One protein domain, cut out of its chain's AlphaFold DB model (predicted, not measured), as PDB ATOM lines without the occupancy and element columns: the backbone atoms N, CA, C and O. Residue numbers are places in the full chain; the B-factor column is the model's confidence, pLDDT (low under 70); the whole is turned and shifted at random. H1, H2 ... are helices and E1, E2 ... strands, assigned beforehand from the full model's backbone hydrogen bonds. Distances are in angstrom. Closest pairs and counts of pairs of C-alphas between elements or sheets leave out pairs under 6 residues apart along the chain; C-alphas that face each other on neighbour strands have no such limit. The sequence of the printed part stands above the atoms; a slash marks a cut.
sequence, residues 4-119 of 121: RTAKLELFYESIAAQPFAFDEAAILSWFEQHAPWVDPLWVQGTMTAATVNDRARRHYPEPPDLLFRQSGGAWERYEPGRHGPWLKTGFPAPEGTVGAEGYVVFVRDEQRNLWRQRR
ATOM      1  N   ARG A   4      65.080  95.626 128.484       86.75
ATOM      2  CA  ARG A   4      66.265  96.340 127.992       86.75
ATOM      3  C   ARG A   4      67.403  95.389 127.615       86.75
ATOM      4  O   ARG A   4      68.048  95.608 126.598       86.75
ATOM      5  N   THR A   5      67.673  94.374 128.435       88.88
ATOM      6  CA  THR A   5      68.738  93.393 128.171       88.88
ATOM      7  C   THR A   5      68.443  92.613 126.893       88.88
ATOM      8  O   THR A   5      69.309  92.544 126.033       88.88
ATOM      9  N   ALA A   6      67.206  92.134 126.730       91.38
ATOM     10  CA  ALA A   6      66.784  91.398 125.538       91.38
ATOM     11  C   ALA A   6      66.933  92.237 124.256       91.38
ATOM     12  O   ALA A   6      67.480  91.779 123.258       91.38
ATOM     13  N   LYS A   7      66.494  93.503 124.291       93.69
ATOM     14  CA  LYS A   7      66.635  94.417 123.149       93.69
ATOM     15  C   LYS A   7      68.097  94.702 122.806       93.69
ATOM     16  O   LYS A   7      68.439  94.808 121.633       93.69
ATOM     17  N   LEU A   8      68.963  94.820 123.815       92.88
ATOM     18  CA  LEU A   8      70.397  94.992 123.593       92.88
ATOM     19  C   LEU A   8      71.021  93.744 122.964       92.88
ATOM     20  O   LEU A   8      71.778  93.898 122.016       92.88
ATOM     21  N   GLU A   9      70.688  92.539 123.428       94.25
ATOM     22  CA  GLU A   9      71.150  91.278 122.820       94.25
ATOM     23  C   GLU A   9      70.760  91.195 121.337       94.25
ATOM     24  O   GLU A   9      71.628  91.007 120.487       94.25
ATOM     25  N   LEU A  10      69.498  91.485 121.008       95.81
ATOM     26  CA  LEU A  10      69.037  91.578 119.617       95.81
ATOM     27  C   LEU A  10      69.800  92.640 118.819       95.81
ATOM     28  O   LEU A  10      70.125  92.437 117.653       95.81
ATOM     29  N   PHE A  11      70.127  93.774 119.438       95.88
ATOM     30  CA  PHE A  11      70.923  94.810 118.787       95.88
ATOM     31  C   PHE A  11      72.345  94.321 118.465       95.88
ATOM     32  O   PHE A  11      72.823  94.544 117.352       95.88
ATOM     33  N   TYR A  12      72.997  93.597 119.378       95.62
ATOM     34  CA  TYR A  12      74.288  92.950 119.110       95.62
ATOM     35  C   TYR A  12      74.201  91.948 117.954       95.62
ATOM     36  O   TYR A  12      75.041  91.980 117.053       95.62
ATOM     37  N   GLU A  13      73.181  91.090 117.954       96.44
ATOM     38  CA  GLU A  13      72.946  90.115 116.883       96.44
ATOM     39  C   GLU A  13      72.723  90.801 115.531       96.44
ATOM     40  O   GLU A  13      73.321  90.402 114.530       96.44
ATOM     41  N   SER A  14      71.945  91.890 115.515       97.50
ATOM     42  CA  SER A  14      71.669  92.663 114.304       97.50
ATOM     43  C   SER A  14      72.943  93.198 113.655       97.50
ATOM     44  O   SER A  14      73.072  93.122 112.436       97.50
ATOM     45  N   ILE A  15      73.908  93.666 114.457       96.88
ATOM     46  CA  ILE A  15      75.213  94.164 114.003       96.88
ATOM     47  C   ILE A  15      76.103  93.006 113.541       96.88
ATOM     48  O   ILE A  15      76.818  93.121 112.543       96.88
ATOM     49  N   ALA A  16      76.090  91.884 114.264       95.69
ATOM     50  CA  ALA A  16      76.884  90.709 113.919       95.69
ATOM     51  C   ALA A  16      76.465  90.104 112.568       95.69
ATOM     52  O   ALA A  16      77.327  89.624 111.829       95.69
ATOM     53  N   ALA A  17      75.174  90.184 112.233       96.44
ATOM     54  CA  ALA A  17      74.605  89.696 110.979       96.44
ATOM     55  C   ALA A  17      74.948  90.560 109.751       96.44
ATOM     56  O   ALA A  17      74.769  90.101 108.622       96.44
ATOM     57  N   GLN A  18      75.438  91.791 109.939       95.88
ATOM     58  CA  GLN A  18      75.743  92.682 108.823       95.88
ATOM     59  C   GLN A  18      77.099  92.383 108.168       95.88
ATOM     60  O   GLN A  18      78.026  91.875 108.819       95.88
ATOM     61  N   PRO A  19      77.262  92.752 106.880       94.19
ATOM     62  CA  PRO A  19      78.582  92.864 106.270       94.19
ATOM     63  C   PRO A  19      79.470  93.850 107.040       94.19
ATOM     64  O   PRO A  19      79.035  94.555 107.944       94.19
ATOM     65  N   PHE A  20      80.750  93.911 106.672       89.19
ATOM     66  CA  PHE A  20      81.716  94.763 107.365       89.19
ATOM     67  C   PHE A  20      81.292  96.245 107.421       89.19
ATOM     68  O   PHE A  20      81.444  96.877 108.465       89.19
ATOM     69  N   ALA A  21      80.724  96.762 106.328       93.44
ATOM     70  CA  ALA A  21      80.126  98.089 106.254       93.44
ATOM     71  C   ALA A  21      78.663  97.978 105.808       93.44
ATOM     72  O   ALA A  21      78.356  97.218 104.889       93.44
ATOM     73  N   PHE A  22      77.781  98.734 106.450       96.50
ATOM     74  CA  PHE A  22      76.335  98.700 106.245       96.50
ATOM     75  C   PHE A  22      75.717 100.074 106.522       96.50
ATOM     76  O   PHE A  22      76.360 100.963 107.079       96.50
ATOM     77  N   ASP A  23      74.470 100.275 106.113       95.81
ATOM     78  CA  ASP A  23      73.716 101.490 106.406       95.81
ATOM     79  C   ASP A  23      72.698 101.268 107.534       95.81
ATOM     80  O   ASP A  23      72.542 100.176 108.079       95.81
ATOM     81  N   GLU A  24      72.013 102.340 107.918       94.62
ATOM     82  CA  GLU A  24      70.964 102.297 108.939       94.62
ATOM     83  C   GLU A  24      69.797 101.391 108.535       94.62
ATOM     84  O   GLU A  24      69.260 100.660 109.371       94.62
ATOM     85  N   ALA A  25      69.440 101.400 107.247       96.31
ATOM     86  CA  ALA A  25      68.346 100.599 106.721       96.31
ATOM     87  C   ALA A  25      68.597  99.102 106.934       96.31
ATOM     88  O   ALA A  25      67.671  98.383 107.291       96.31
ATOM     89  N   ALA A  26      69.843  98.638 106.817       97.25
ATOM     90  CA  ALA A  26      70.195  97.243 107.052       97.25
ATOM     91  C   ALA A  26      69.870  96.765 108.484       97.25
ATOM     92  O   ALA A  26      69.336  95.668 108.667       97.25
ATOM     93  N   ILE A  27      70.133  97.597 109.500       97.62
ATOM     94  CA  ILE A  27      69.795  97.283 110.898       97.62
ATOM     95  C   ILE A  27      68.281  97.325 111.108       97.62
ATOM     96  O   ILE A  27      67.721  96.407 111.706       97.62
ATOM     97  N   LEU A  28      67.603  98.350 110.587       97.44
ATOM     98  CA  LEU A  28      66.148  98.470 110.704       97.44
ATOM     99  C   LEU A  28      65.431  97.286 110.042       97.44
ATOM    100  O   LEU A  28      64.598  96.647 110.682       97.44
ATOM    101  N   SER A  29      65.821  96.916 108.822       98.06
ATOM    102  CA  SER A  29      65.270  95.755 108.120       98.06
ATOM    103  C   SER A  29      65.555  94.437 108.843       98.06
ATOM    104  O   SER A  29      64.720  93.533 108.808       98.06
ATOM    105  N   TRP A  30      66.693  94.306 109.532       98.44
ATOM    106  CA  TRP A  30      66.948  93.137 110.376       98.44
ATOM    107  C   TRP A  30      65.942  93.057 111.533       98.44
ATOM    108  O   TRP A  30      65.360  91.994 111.760       98.44
ATOM    109  N   PHE A  31      65.687  94.176 112.221       98.25
ATOM    110  CA  PHE A  31      64.713  94.242 113.316       98.25
ATOM    111  C   PHE A  31      63.281  93.996 112.841       98.25
ATOM    112  O   PHE A  31      62.556  93.250 113.491       98.25
ATOM    113  N   GLU A  32      62.885  94.533 111.688       97.94
ATOM    114  CA  GLU A  32      61.573  94.259 111.087       97.94
ATOM    115  C   GLU A  32      61.341  92.758 110.852       97.94
ATOM    116  O   GLU A  32      60.225  92.267 111.019       97.94
ATOM    117  N   GLN A  33      62.392  92.011 110.502       98.06
ATOM    118  CA  GLN A  33      62.307  90.576 110.218       98.06
ATOM    119  C   GLN A  33      62.375  89.700 111.477       98.06
ATOM    120  O   GLN A  33      61.679  88.688 111.552       98.06
ATOM    121  N   HIS A  34      63.204  90.064 112.459       97.94
ATOM    122  CA  HIS A  34      63.525  89.193 113.601       97.94
ATOM    123  C   HIS A  34      62.840  89.621 114.904       97.94
ATOM    124  O   HIS A  34      62.569  88.789 115.768       97.94
ATOM    125  N   ALA A  35      62.542  90.912 115.056       97.06
ATOM    126  CA  ALA A  35      61.972  91.483 116.270       97.06
ATOM    127  C   ALA A  35      61.077  92.711 115.978       97.06
ATOM    128  O   ALA A  35      61.331  93.794 116.510       97.06
ATOM    129  N   PRO A  36      59.988  92.560 115.191       97.31
ATOM    130  CA  PRO A  36      59.137  93.678 114.753       97.31
ATOM    131  C   PRO A  36      58.391  94.396 115.890       97.31
ATOM    132  O   PRO A  36      57.768  95.432 115.683       97.31
ATOM    133  N   TRP A  37      58.421  93.838 117.098       95.75
ATOM    134  CA  TRP A  37      57.856  94.431 118.309       95.75
ATOM    135  C   TRP A  37      58.776  95.490 118.945       95.75
ATOM    136  O   TRP A  37      58.356  96.188 119.870       95.75
ATOM    137  N   VAL A  38      60.029  95.601 118.494       97.00
ATOM    138  CA  VAL A  38      60.969  96.628 118.952       97.00
ATOM    139  C   VAL A  38      60.705  97.924 118.193       97.00
ATOM    140  O   VAL A  38      60.694  97.945 116.968       97.00
ATOM    141  N   ASP A  39      60.518  99.018 118.933       97.00
ATOM    142  CA  ASP A  39      60.306 100.350 118.363       97.00
ATOM    143  C   ASP A  39      61.514 100.782 117.499       97.00
ATOM    144  O   ASP A  39      62.633 100.854 118.022       97.00
ATOM    145  N   PRO A  40      61.323 101.124 116.211       96.50
ATOM    146  CA  PRO A  40      62.391 101.641 115.356       96.50
ATOM    147  C   PRO A  40      63.118 102.858 115.946       96.50
ATOM    148  O   PRO A  40      64.335 102.969 115.806       96.50
ATOM    149  N   LEU A  41      62.421 103.736 116.679       95.75
ATOM    150  CA  LEU A  41      63.048 104.884 117.348       95.75
ATOM    151  C   LEU A  41      63.999 104.442 118.464       95.75
ATOM    152  O   LEU A  41      65.043 105.061 118.685       95.75
ATOM    153  N   TRP A  42      63.669 103.347 119.156       94.81
ATOM    154  CA  TRP A  42      64.575 102.734 120.121       94.81
ATOM    155  C   TRP A  42      65.828 102.194 119.423       94.81
ATOM    156  O   TRP A  42      66.936 102.402 119.927       94.81
ATOM    157  N   VAL A  43      65.682 101.566 118.250       95.94
ATOM    158  CA  VAL A  43      66.816 101.052 117.461       95.94
ATOM    159  C   VAL A  43      67.728 102.204 117.032       95.94
ATOM    160  O   VAL A  43      68.922 102.172 117.320       95.94
ATOM    161  N   GLN A  44      67.176 103.271 116.453       95.38
ATOM    162  CA  GLN A  44      67.933 104.460 116.030       95.38
ATOM    163  C   GLN A  44      68.641 105.166 117.197       95.38
ATOM    164  O   GLN A  44      69.814 105.546 117.103       95.38
ATOM    165  N   GLY A  45      67.952 105.314 118.334       94.38
ATOM    166  CA  GLY A  45      68.544 105.861 119.554       94.38
ATOM    167  C   GLY A  45      69.704 104.997 120.056       94.38
ATOM    168  O   GLY A  45      70.750 105.518 120.446       94.38
ATOM    169  N   THR A  46      69.546 103.675 119.987       94.88
ATOM    170  CA  THR A  46      70.592 102.710 120.348       94.88
ATOM    171  C   THR A  46      71.770 102.768 119.385       94.88
ATOM    172  O   THR A  46      72.905 102.779 119.847       94.88
ATOM    173  N   MET A  47      71.540 102.911 118.076       95.56
ATOM    174  CA  MET A  47      72.605 103.123 117.089       95.56
ATOM    175  C   MET A  47      73.414 104.385 117.384       95.56
ATOM    176  O   MET A  47      74.645 104.345 117.378       95.56
ATOM    177  N   THR A  48      72.738 105.489 117.705       94.19
ATOM    178  CA  THR A  48      73.389 106.756 118.074       94.19
ATOM    179  C   THR A  48      74.247 106.590 119.327       94.19
ATOM    180  O   THR A  48      75.411 106.983 119.345       94.19
ATOM    181  N   ALA A  49      73.702 105.957 120.372       93.38
ATOM    182  CA  ALA A  49      74.453 105.650 121.585       93.38
ATOM    183  C   ALA A  49      75.660 104.743 121.283       93.38
ATOM    184  O   ALA A  49      76.768 104.986 121.764       93.38
ATOM    185  N   ALA A  50      75.454 103.727 120.446       95.38
ATOM    186  CA  ALA A  50      76.441 102.712 120.122       95.38
ATOM    187  C   ALA A  50      77.586 103.200 119.218       95.38
ATOM    188  O   ALA A  50      78.629 102.548 119.132       95.38
ATOM    189  N   THR A  51      77.392 104.333 118.537       96.88
ATOM    190  CA  THR A  51      78.346 104.899 117.580       96.88
ATOM    191  C   THR A  51      79.417 105.705 118.298       96.88
ATOM    192  O   THR A  51      79.156 106.790 118.813       96.88
ATOM    193  N   VAL A  52      80.651 105.201 118.315       95.75
ATOM    194  CA  VAL A  52      81.725 105.747 119.154       95.75
ATOM    195  C   VAL A  52      82.162 107.153 118.776       95.75
ATOM    196  O   VAL A  52      82.569 107.920 119.647       95.75
ATOM    197  N   ASN A  53      82.038 107.501 117.496       95.62
ATOM    198  CA  ASN A  53      82.380 108.806 116.949       95.62
ATOM    199  C   ASN A  53      81.168 109.730 116.764       95.62
ATOM    200  O   ASN A  53      81.285 110.776 116.123       95.62
ATOM    201  N   ASP A  54      80.020 109.380 117.351       94.12
ATOM    202  CA  ASP A  54      78.864 110.263 117.425       94.12
ATOM    203  C   ASP A  54      78.910 111.113 118.702       94.12
ATOM    204  O   ASP A  54      79.027 110.612 119.821       94.12
ATOM    205  N   ARG A  55      78.788 112.435 118.556       91.06
ATOM    206  CA  ARG A  55      78.783 113.372 119.689       91.06
ATOM    207  C   ARG A  55      77.487 113.330 120.492       91.06
ATOM    208  O   ARG A  55      77.501 113.715 121.662       91.06
ATOM    209  N   ALA A  56      76.375 112.912 119.892       91.12
ATOM    210  CA  ALA A  56      75.091 112.784 120.571       91.12
ATOM    211  C   ALA A  56      75.117 111.663 121.622       91.12
ATOM    212  O   ALA A  56      74.401 111.753 122.622       91.12
ATOM    213  N   ARG A  57      76.025 110.683 121.483       91.31
ATOM    214  CA  ARG A  57      76.186 109.573 122.433       91.31
ATOM    215  C   ARG A  57      76.476 110.021 123.873       91.31
ATOM    216  O   ARG A  57      76.151 109.307 124.814       91.31
ATOM    217  N   ARG A  58      77.016 111.234 124.066       88.19
ATOM    218  CA  ARG A  58      77.301 111.828 125.390       88.19
ATOM    219  C   ARG A  58      76.070 111.969 126.293       88.19
ATOM    220  O   ARG A  58      76.217 112.192 127.489       88.19
ATOM    221  N   HIS A  59      74.871 111.934 125.710       87.75
ATOM    222  CA  HIS A  59      73.606 112.042 126.434       87.75
ATOM    223  C   HIS A  59      73.099 110.685 126.948       87.75
ATOM    224  O   HIS A  59      72.084 110.638 127.637       87.75
ATOM    225  N   TYR A  60      73.815 109.596 126.653       83.00
ATOM    226  CA  TYR A  60      73.477 108.250 127.086       83.00
ATOM    227  C   TYR A  60      74.395 107.846 128.251       83.00
ATOM    228  O   TYR A  60      75.610 108.013 128.151       83.00
ATOM    229  N   PRO A  61      73.849 107.336 129.371       74.06
ATOM    230  CA  PRO A  61      74.624 107.096 130.593       74.06
ATOM    231  C   PRO A  61      75.670 105.978 130.439       74.06
ATOM    232  O   PRO A  61      76.762 106.059 131.003       74.06
ATOM    233  N   GLU A  62      75.361 104.958 129.636       78.56
ATOM    234  CA  GLU A  62      76.220 103.792 129.394       78.56
ATOM    235  C   GLU A  62      76.094 103.343 127.934       78.56
ATOM    236  O   GLU A  62      75.402 102.365 127.636       78.56
ATOM    237  N   PRO A  63      76.683 104.099 126.995       73.19
ATOM    238  CA  PRO A  63      76.617 103.748 125.592       73.19
ATOM    239  C   PRO A  63      77.542 102.550 125.326       73.19
ATOM    240  O   PRO A  63      78.699 102.585 125.753       73.19
ATOM    241  N   PRO A  64      77.077 101.491 124.643       84.88
ATOM    242  CA  PRO A  64      77.962 100.404 124.250       84.88
ATOM    243  C   PRO A  64      78.902 100.891 123.132       84.88
ATOM    244  O   PRO A  64      78.528 101.747 122.337       84.88
ATOM    245  N   ASP A  65      80.133 100.397 123.061       93.06
ATOM    246  CA  ASP A  65      81.095 100.788 122.020       93.06
ATOM    247  C   ASP A  65      81.055  99.766 120.875       93.06
ATOM    248  O   ASP A  65      81.861  98.839 120.854       93.06
ATOM    249  N   LEU A  66      80.088  99.887 119.954       95.19
ATOM    250  CA  LEU A  66      79.826  98.841 118.941       95.19
ATOM    251  C   LEU A  66      79.970  99.299 117.504       95.19
ATOM    252  O   LEU A  66      80.275  98.482 116.636       95.19
ATOM    253  N   LEU A  67      79.720 100.575 117.237       97.31
ATOM    254  CA  LEU A  67      79.633 101.099 115.884       97.31
ATOM    255  C   LEU A  67      80.644 102.216 115.671       97.31
ATOM    256  O   LEU A  67      80.897 103.029 116.558       97.31
ATOM    257  N   PHE A  68      81.184 102.289 114.465       96.94
ATOM    258  CA  PHE A  68      81.954 103.419 113.974       96.94
ATOM    259  C   PHE A  68      81.291 103.941 112.701       96.94
ATOM    260  O   PHE A  68      80.957 103.160 111.811       96.94
ATOM    261  N   ARG A  69      81.080 105.256 112.606       96.69
ATOM    262  CA  ARG A  69      80.496 105.879 111.415       96.69
ATOM    263  C   ARG A  69      81.591 106.364 110.474       96.69
ATOM    264  O   ARG A  69      82.387 107.231 110.832       96.69
ATOM    265  N   GLN A  70      81.620 105.831 109.262       95.44
ATOM    266  CA  GLN A  70      82.542 106.247 108.213       95.44
ATOM    267  C   GLN A  70      82.216 107.661 107.710       95.44
ATOM    268  O   GLN A  70      81.087 108.143 107.812       95.44
ATOM    269  N   SER A  71      83.189 108.317 107.071       91.50
ATOM    270  CA  SER A  71      82.996 109.635 106.444       91.50
ATOM    271  C   SER A  71      81.945 109.628 105.328       91.50
ATOM    272  O   SER A  71      81.317 110.653 105.083       91.50
ATOM    273  N   GLY A  72      81.737 108.479 104.673       90.25
ATOM    274  CA  GLY A  72      80.691 108.272 103.667       90.25
ATOM    275  C   GLY A  72      79.285 108.072 104.245       90.25
ATOM    276  O   GLY A  72      78.341 107.901 103.485       90.25
ATOM    277  N   GLY A  73      79.134 108.079 105.572       90.38
ATOM    278  CA  GLY A  73      77.847 107.950 106.255       90.38
ATOM    279  C   GLY A  73      77.460 106.523 106.640       90.38
ATOM    280  O   GLY A  73      76.613 106.383 107.518       90.38
ATOM    281  N   ALA A  74      78.104 105.506 106.056       95.06
ATOM    282  CA  ALA A  74      77.941 104.102 106.431       95.06
ATOM    283  C   ALA A  74      78.482 103.811 107.839       95.06
ATOM    284  O   ALA A  74      79.359 104.515 108.346       95.06
ATOM    285  N   TRP A  75      77.983 102.744 108.449       96.81
ATOM    286  CA  TRP A  75      78.458 102.202 109.713       96.81
ATOM    287  C   TRP A  75      79.290 100.948 109.491       96.81
ATOM    288  O   TRP A  75      79.084 100.194 108.545       96.81
ATOM    289  N   GLU A  76      80.219 100.719 110.405       95.81
ATOM    290  CA  GLU A  76      80.965  99.475 110.531       95.81
ATOM    291  C   GLU A  76      81.084  99.080 112.001       95.81
ATOM    292  O   GLU A  76      80.876  99.895 112.908       95.81
ATOM    293  N   ARG A  77      81.428  97.814 112.243       95.88
ATOM    294  CA  ARG A  77      81.713  97.326 113.597       95.88
ATOM    295  C   ARG A  77      82.924  98.054 114.163       95.88
ATOM    296  O   ARG A  77      83.963  98.149 113.513       95.88
ATOM    297  N   TYR A  78      82.804  98.559 115.383       94.94
ATOM    298  CA  TYR A  78      83.895  99.258 116.037       94.94
ATOM    299  C   TYR A  78      84.977  98.282 116.511       94.94
ATOM    300  O   TYR A  78      84.778  97.477 117.413       94.94
ATOM    301  N   GLU A  79      86.158  98.417 115.919       92.94
ATOM    302  CA  GLU A  79      87.387  97.745 116.334       92.94
ATOM    303  C   GLU A  79      88.409  98.779 116.853       92.94
ATOM    304  O   GLU A  79      88.947  99.549 116.051       92.94
ATOM    305  N   PRO A  80      88.734  98.814 118.163       90.56
ATOM    306  CA  PRO A  80      89.670  99.796 118.726       90.56
ATOM    307  C   PRO A  80      91.064  99.778 118.084       90.56
ATOM    308  O   PRO A  80      91.692 100.824 117.946       90.56
ATOM    309  N   GLY A  81      91.548  98.603 117.662       90.38
ATOM    310  CA  GLY A  81      92.849  98.463 116.998       90.38
ATOM    311  C   GLY A  81      92.911  99.116 115.613       90.38
ATOM    312  O   GLY A  81      93.991  99.478 115.159       90.38
ATOM    313  N   ARG A  82      91.757  99.302 114.960       91.12
ATOM    314  CA  ARG A  82      91.639  99.938 113.644       91.12
ATOM    315  C   ARG A  82      91.195 101.398 113.743       91.12
ATOM    316  O   ARG A  82      91.721 102.246 113.033       91.12
ATOM    317  N   HIS A  83      90.225 101.691 114.606       93.56
ATOM    318  CA  HIS A  83      89.595 103.014 114.707       93.56
ATOM    319  C   HIS A  83      90.213 103.918 115.778       93.56
ATOM    320  O   HIS A  83      89.832 105.086 115.887       93.56
ATOM    321  N   GLY A  84      91.132 103.377 116.579       93.12
ATOM    322  CA  GLY A  84      91.643 104.021 117.781       93.12
ATOM    323  C   GLY A  84      90.614 104.028 118.919       93.12
ATOM    324  O   GLY A  84      89.430 103.784 118.689       93.12
ATOM    325  N   PRO A  85      91.047 104.297 120.161       92.12
ATOM    326  CA  PRO A  85      90.156 104.412 121.311       92.12
ATOM    327  C   PRO A  85      89.312 105.696 121.267       92.12
ATOM    328  O   PRO A  85      89.777 106.751 120.833       92.12
ATOM    329  N   TRP A  86      88.087 105.629 121.793       91.62
ATOM    330  CA  TRP A  86      87.150 106.754 121.869       91.62
ATOM    331  C   TRP A  86      86.656 106.979 123.297       91.62
ATOM    332  O   TRP A  86      86.497 106.050 124.084       91.62
ATOM    333  N   LEU A  87      86.394 108.238 123.632       89.06
ATOM    334  CA  LEU A  87      85.753 108.641 124.877       89.06
ATOM    335  C   LEU A  87      84.230 108.494 124.761       89.06
ATOM    336  O   LEU A  87      83.648 108.691 123.691       89.06
ATOM    337  N   LYS A  88      83.554 108.313 125.904       86.56
ATOM    338  CA  LYS A  88      82.077 108.333 126.004       86.56
ATOM    339  C   LYS A  88      81.436 109.624 125.473       86.56
ATOM    340  O   LYS A  88      80.238 109.675 125.227       86.56
ATOM    341  N   THR A  89      82.219 110.685 125.308       86.75
ATOM    342  CA  THR A  89      81.777 111.977 124.775       86.75
ATOM    343  C   THR A  89      81.741 112.040 123.245       86.75
ATOM    344  O   THR A  89      81.322 113.066 122.707       86.75
ATOM    345  N   GLY A  90      82.177 110.989 122.544       88.12
ATOM    346  CA  GLY A  90      82.251 110.980 121.081       88.12
ATOM    347  C   GLY A  90      83.494 111.678 120.525       88.12
ATOM    348  O   GLY A  90      83.463 112.211 119.417       88.12
ATOM    349  N   PHE A  91      84.576 111.738 121.306       89.19
ATOM    350  CA  PHE A  91      85.876 112.266 120.879       89.19
ATOM    351  C   PHE A  91      86.936 111.161 120.928       89.19
ATOM    352  O   PHE A  91      86.851 110.313 121.817       89.19
ATOM    353  N   PRO A  92      87.947 111.183 120.043       90.81
ATOM    354  CA  PRO A  92      89.078 110.270 120.147       90.81
ATOM    355  C   PRO A  92      89.740 110.399 121.521       90.81
ATOM    356  O   PRO A  92      89.907 111.514 122.029       90.81
ATOM    357  N   ALA A  93      90.106 109.275 122.130       88.31
ATOM    358  CA  ALA A  93      90.895 109.305 123.350       88.31
ATOM    359  C   ALA A  93      92.336 109.738 123.014       88.31
ATOM    360  O   ALA A  93      92.862 109.349 121.969       88.31
ATOM    361  N   PRO A  94      92.982 110.557 123.863       82.50
ATOM    362  CA  PRO A  94      94.355 110.980 123.622       82.50
ATOM    363  C   PRO A  94      95.315 109.781 123.601       82.50
ATOM    364  O   PRO A  94      95.116 108.787 124.310       82.50
ATOM    365  N   GLU A  95      96.364 109.869 122.784       68.44
ATOM    366  CA  GLU A  95      97.405 108.843 122.699       68.44
ATOM    367  C   GLU A  95      98.052 108.618 124.079       68.44
ATOM    368  O   GLU A  95      98.363 109.570 124.793       68.44
ATOM    369  N   GLY A  96      98.215 107.350 124.477       61.44
ATOM    370  CA  GLY A  96      98.770 106.965 125.786       61.44
ATOM    371  C   GLY A  96      97.741 106.667 126.887       61.44
ATOM    372  O   GLY A  96      98.130 106.290 127.988       61.44
ATOM    373  N   THR A  97      96.437 106.756 126.604       53.56
ATOM    374  CA  THR A  97      95.358 106.522 127.591       53.56
ATOM    375  C   THR A  97      94.875 105.063 127.646       53.56
ATOM    376  O   THR A  97      93.686 104.805 127.816       53.56
ATOM    377  N   VAL A  98      95.770 104.085 127.490       46.50
ATOM    378  CA  VAL A  98      95.431 102.668 127.727       46.50
ATOM    379  C   VAL A  98      95.867 102.310 129.149       46.50
ATOM    380  O   VAL A  98      96.919 101.721 129.371       46.50
ATOM    381  N   GLY A  99      95.078 102.757 130.128       41.56
ATOM    382  CA  GLY A  99      95.202 102.356 131.530       41.56
ATOM    383  C   GLY A  99      94.320 101.139 131.815       41.56
ATOM    384  O   GLY A  99      93.167 101.102 131.390       41.56
ATOM    385  N   ALA A 100      94.871 100.161 132.532       38.06
ATOM    386  CA  ALA A 100      94.396  98.783 132.691       38.06
ATOM    387  C   ALA A 100      92.988  98.555 133.297       38.06
ATOM    388  O   ALA A 100      92.631  97.404 133.510       38.06
ATOM    389  N   GLU A 101      92.164  99.578 133.537       41.16
ATOM    390  CA  GLU A 101      90.831  99.407 134.149       41.16
ATOM    391  C   GLU A 101      89.740 100.357 133.622       41.16
ATOM    392  O   GLU A 101      88.821 100.694 134.354       41.16
ATOM    393  N   GLY A 102      89.786 100.831 132.371       41.97
ATOM    394  CA  GLY A 102      88.616 101.474 131.730       41.97
ATOM    395  C   GLY A 102      88.053 102.752 132.394       41.97
ATOM    396  O   GLY A 102      87.069 103.314 131.910       41.97
ATOM    397  N   TYR A 103      88.674 103.252 133.463       36.78
ATOM    398  CA  TYR A 103      88.349 104.519 134.099       36.78
ATOM    399  C   TYR A 103      89.313 105.602 133.622       36.78
ATOM    400  O   TYR A 103      90.531 105.519 133.784       36.78
ATOM    401  N   VAL A 104      88.738 106.663 133.059       45.66
ATOM    402  CA  VAL A 104      89.438 107.920 132.793       45.66
ATOM    403  C   VAL A 104      89.658 108.615 134.135       45.66
ATOM    404  O   VAL A 104      88.756 109.264 134.665       45.66
ATOM    405  N   VAL A 105      90.858 108.483 134.697       36.66
ATOM    406  CA  VAL A 105      91.321 109.388 135.749       36.66
ATOM    407  C   VAL A 105      91.766 110.669 135.055       36.66
ATOM    408  O   VAL A 105      92.760 110.681 134.332       36.66
ATOM    409  N   PHE A 106      91.028 111.760 135.256       41.06
ATOM    410  CA  PHE A 106      91.526 113.088 134.913       41.06
ATOM    411  C   PHE A 106      92.721 113.393 135.821       41.06
ATOM    412  O   PHE A 106      92.561 113.842 136.956       41.06
ATOM    413  N   VAL A 107      93.936 113.125 135.341       39.78
ATOM    414  CA  VAL A 107      95.149 113.582 136.018       39.78
ATOM    415  C   VAL A 107      95.311 115.073 135.715       39.78
ATOM    416  O   VAL A 107      95.945 115.461 134.743       39.78
ATOM    417  N   ARG A 108      94.722 115.876 136.609       41.81
ATOM    418  CA  ARG A 108      94.923 117.319 136.828       41.81
ATOM    419  C   ARG A 108      94.331 118.285 135.787       41.81
ATOM    420  O   ARG A 108      94.531 118.183 134.582       41.81
ATOM    421  N   ASP A 109      93.655 119.294 136.334       46.09
ATOM    422  CA  ASP A 109      92.903 120.400 135.719       46.09
ATOM    423  C   ASP A 109      93.654 121.291 134.702       46.09
ATOM    424  O   ASP A 109      93.090 122.253 134.177       46.09
ATOM    425  N   GLU A 110      94.908 121.003 134.362       44.47
ATOM    426  CA  GLU A 110      95.751 121.921 133.584       44.47
ATOM    427  C   GLU A 110      95.565 121.795 132.058       44.47
ATOM    428  O   GLU A 110      95.782 122.761 131.323       44.47
ATOM    429  N   GLN A 111      95.073 120.660 131.542       45.06
ATOM    430  CA  GLN A 111      94.935 120.463 130.087       45.06
ATOM    431  C   GLN A 111      93.652 121.038 129.462       45.06
ATOM    432  O   GLN A 111      93.585 121.196 128.240       45.06
ATOM    433  N   ARG A 112      92.652 121.442 130.261       45.22
ATOM    434  CA  ARG A 112      91.408 122.046 129.737       45.22
ATOM    435  C   ARG A 112      91.656 123.380 129.018       45.22
ATOM    436  O   ARG A 112      90.904 123.741 128.111       45.22
ATOM    437  N   ASN A 113      92.724 124.090 129.381       44.03
ATOM    438  CA  ASN A 113      93.044 125.408 128.827       44.03
ATOM    439  C   ASN A 113      93.910 125.354 127.558       44.03
ATOM    440  O   ASN A 113      93.839 126.271 126.738       44.03
ATOM    441  N   LEU A 114      94.650 124.265 127.325       47.03
ATOM    442  CA  LEU A 114      95.556 124.156 126.174       47.03
ATOM    443  C   LEU A 114      94.817 123.944 124.842       47.03
ATOM    444  O   LEU A 114      95.279 124.412 123.801       47.03
ATOM    445  N   TRP A 115      93.628 123.331 124.855       47.78
ATOM    446  CA  TRP A 115      92.827 123.172 123.633       47.78
ATOM    447  C   TRP A 115      92.218 124.495 123.137       47.78
ATOM    448  O   TRP A 115      92.041 124.682 121.934       47.78
ATOM    449  N   ARG A 116      91.939 125.453 124.036       46.78
ATOM    450  CA  ARG A 116      91.385 126.768 123.658       46.78
ATOM    451  C   ARG A 116      92.421 127.712 123.045       46.78
ATOM    452  O   ARG A 116      92.043 128.557 122.242       46.78
ATOM    453  N   GLN A 117      93.704 127.568 123.373       45.72
ATOM    454  CA  GLN A 117      94.744 128.491 122.900       45.72
ATOM    455  C   GLN A 117      95.258 128.193 121.482       45.72
ATOM    456  O   GLN A 117      95.794 129.086 120.838       45.72
ATOM    457  N   ARG A 118      95.035 126.991 120.930       48.94
ATOM    458  CA  ARG A 118      95.479 126.638 119.563       48.94
ATOM    459  C   ARG A 118      94.548 127.096 118.424       48.94
ATOM    460  O   ARG A 118      94.808 126.763 117.274       48.94
ATOM    461  N   ARG A 119      93.466 127.830 118.714       49.59
ATOM    462  CA  ARG A 119      92.510 128.352 117.707       49.59
ATOM    463  C   ARG A 119      92.396 129.882 117.662       49.59
ATOM    464  O   ARG A 119      91.531 130.389 116.959       49.59
TER     465      ARG A 119
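This is residues 4 to 119 of the 121 residues of an uncharacterized protein of Actinobacteria bacterium (UniProt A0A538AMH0). Three helices, H1, H2 and H3, cluster at large angles to one another at one end of an elongated model, and a small hairpin of two short strands, E1 and E2, sits beyond the last residues of H3. From there a long stretch without named elements leads away to a tail, residues 106 to 119, which sticks out at the far end and holds H6. The printed part has 116 residues, with six named helices and two named strands in the order H1 H2 H3 H4 E1 E2 H5 H6; the sheet, E1 - E2, is antiparallel. The class is mostly helix, though under half of the residues are in named elements. The whole is only just loose, close to compact, with a radius of gyration of the C-alphas of 16.3 A and spans of 51 by 30 by 25 A.

H1, residues 4 to 16, touches H2, residues 24 to 34, with residues 14 to 15 alone; the closest C-alphas, of Ser 14 and Ile 27, are 6.0 A apart. The two run opposite ways at a steep tilt of 63 degrees. H3, residues 40 to 50, is close to H1 but not clearly touching, with the C-alphas of Phe 11 and Val 43 closest at 7.6 A, and about perpendicular to it at 74 degrees. H3 and H4, residues 55 to 59, touch only at the corner, the C-alphas of Ala 49 and Arg 57 closest at 4.4 A. E1, residues 67 to 69, and E2, residues 75 to 77, form a hairpin, with N 68 and O 76 within hydrogen-bond range at 2.9 A. Residues 21 to 22 make a short antiparallel pairing with residues 75 to 76 of E2. The closest C-alphas of H3 and E1, of Ala 50 and Leu 67, are 5.5 A apart. Those of E1 and H5, residues 80 to 83, are of Phe 68 and His 83, at 7.7 A. H6, residues 114 to 117, is apart from H5. Every O i to N i+4 pair is within hydrogen-bond range in H1, H2 and H3; H4 has 0 of 1, but 2 of 2 O i to N i+3 pairs, and H5 and H6 are too short for an O i to N i+4 pair.

H1 begins at C-alpha 4, (66.265, 96.340, 127.992), and is 18.5 A long. H2 measures 15.8 A and H3 14.9 A. E1 begins at C-alpha 67, (79.633, 101.099, 115.884). H6 ends at C-alpha 117, (94.744, 128.491, 122.900).

The two C-alphas farthest apart, of Gln 33 and Gln 117, are 51.5 A from each other. The printed part has no cut. The link from H5 to H6, 30 residues, is long. Residues 95 to 119 have pLDDT under 70.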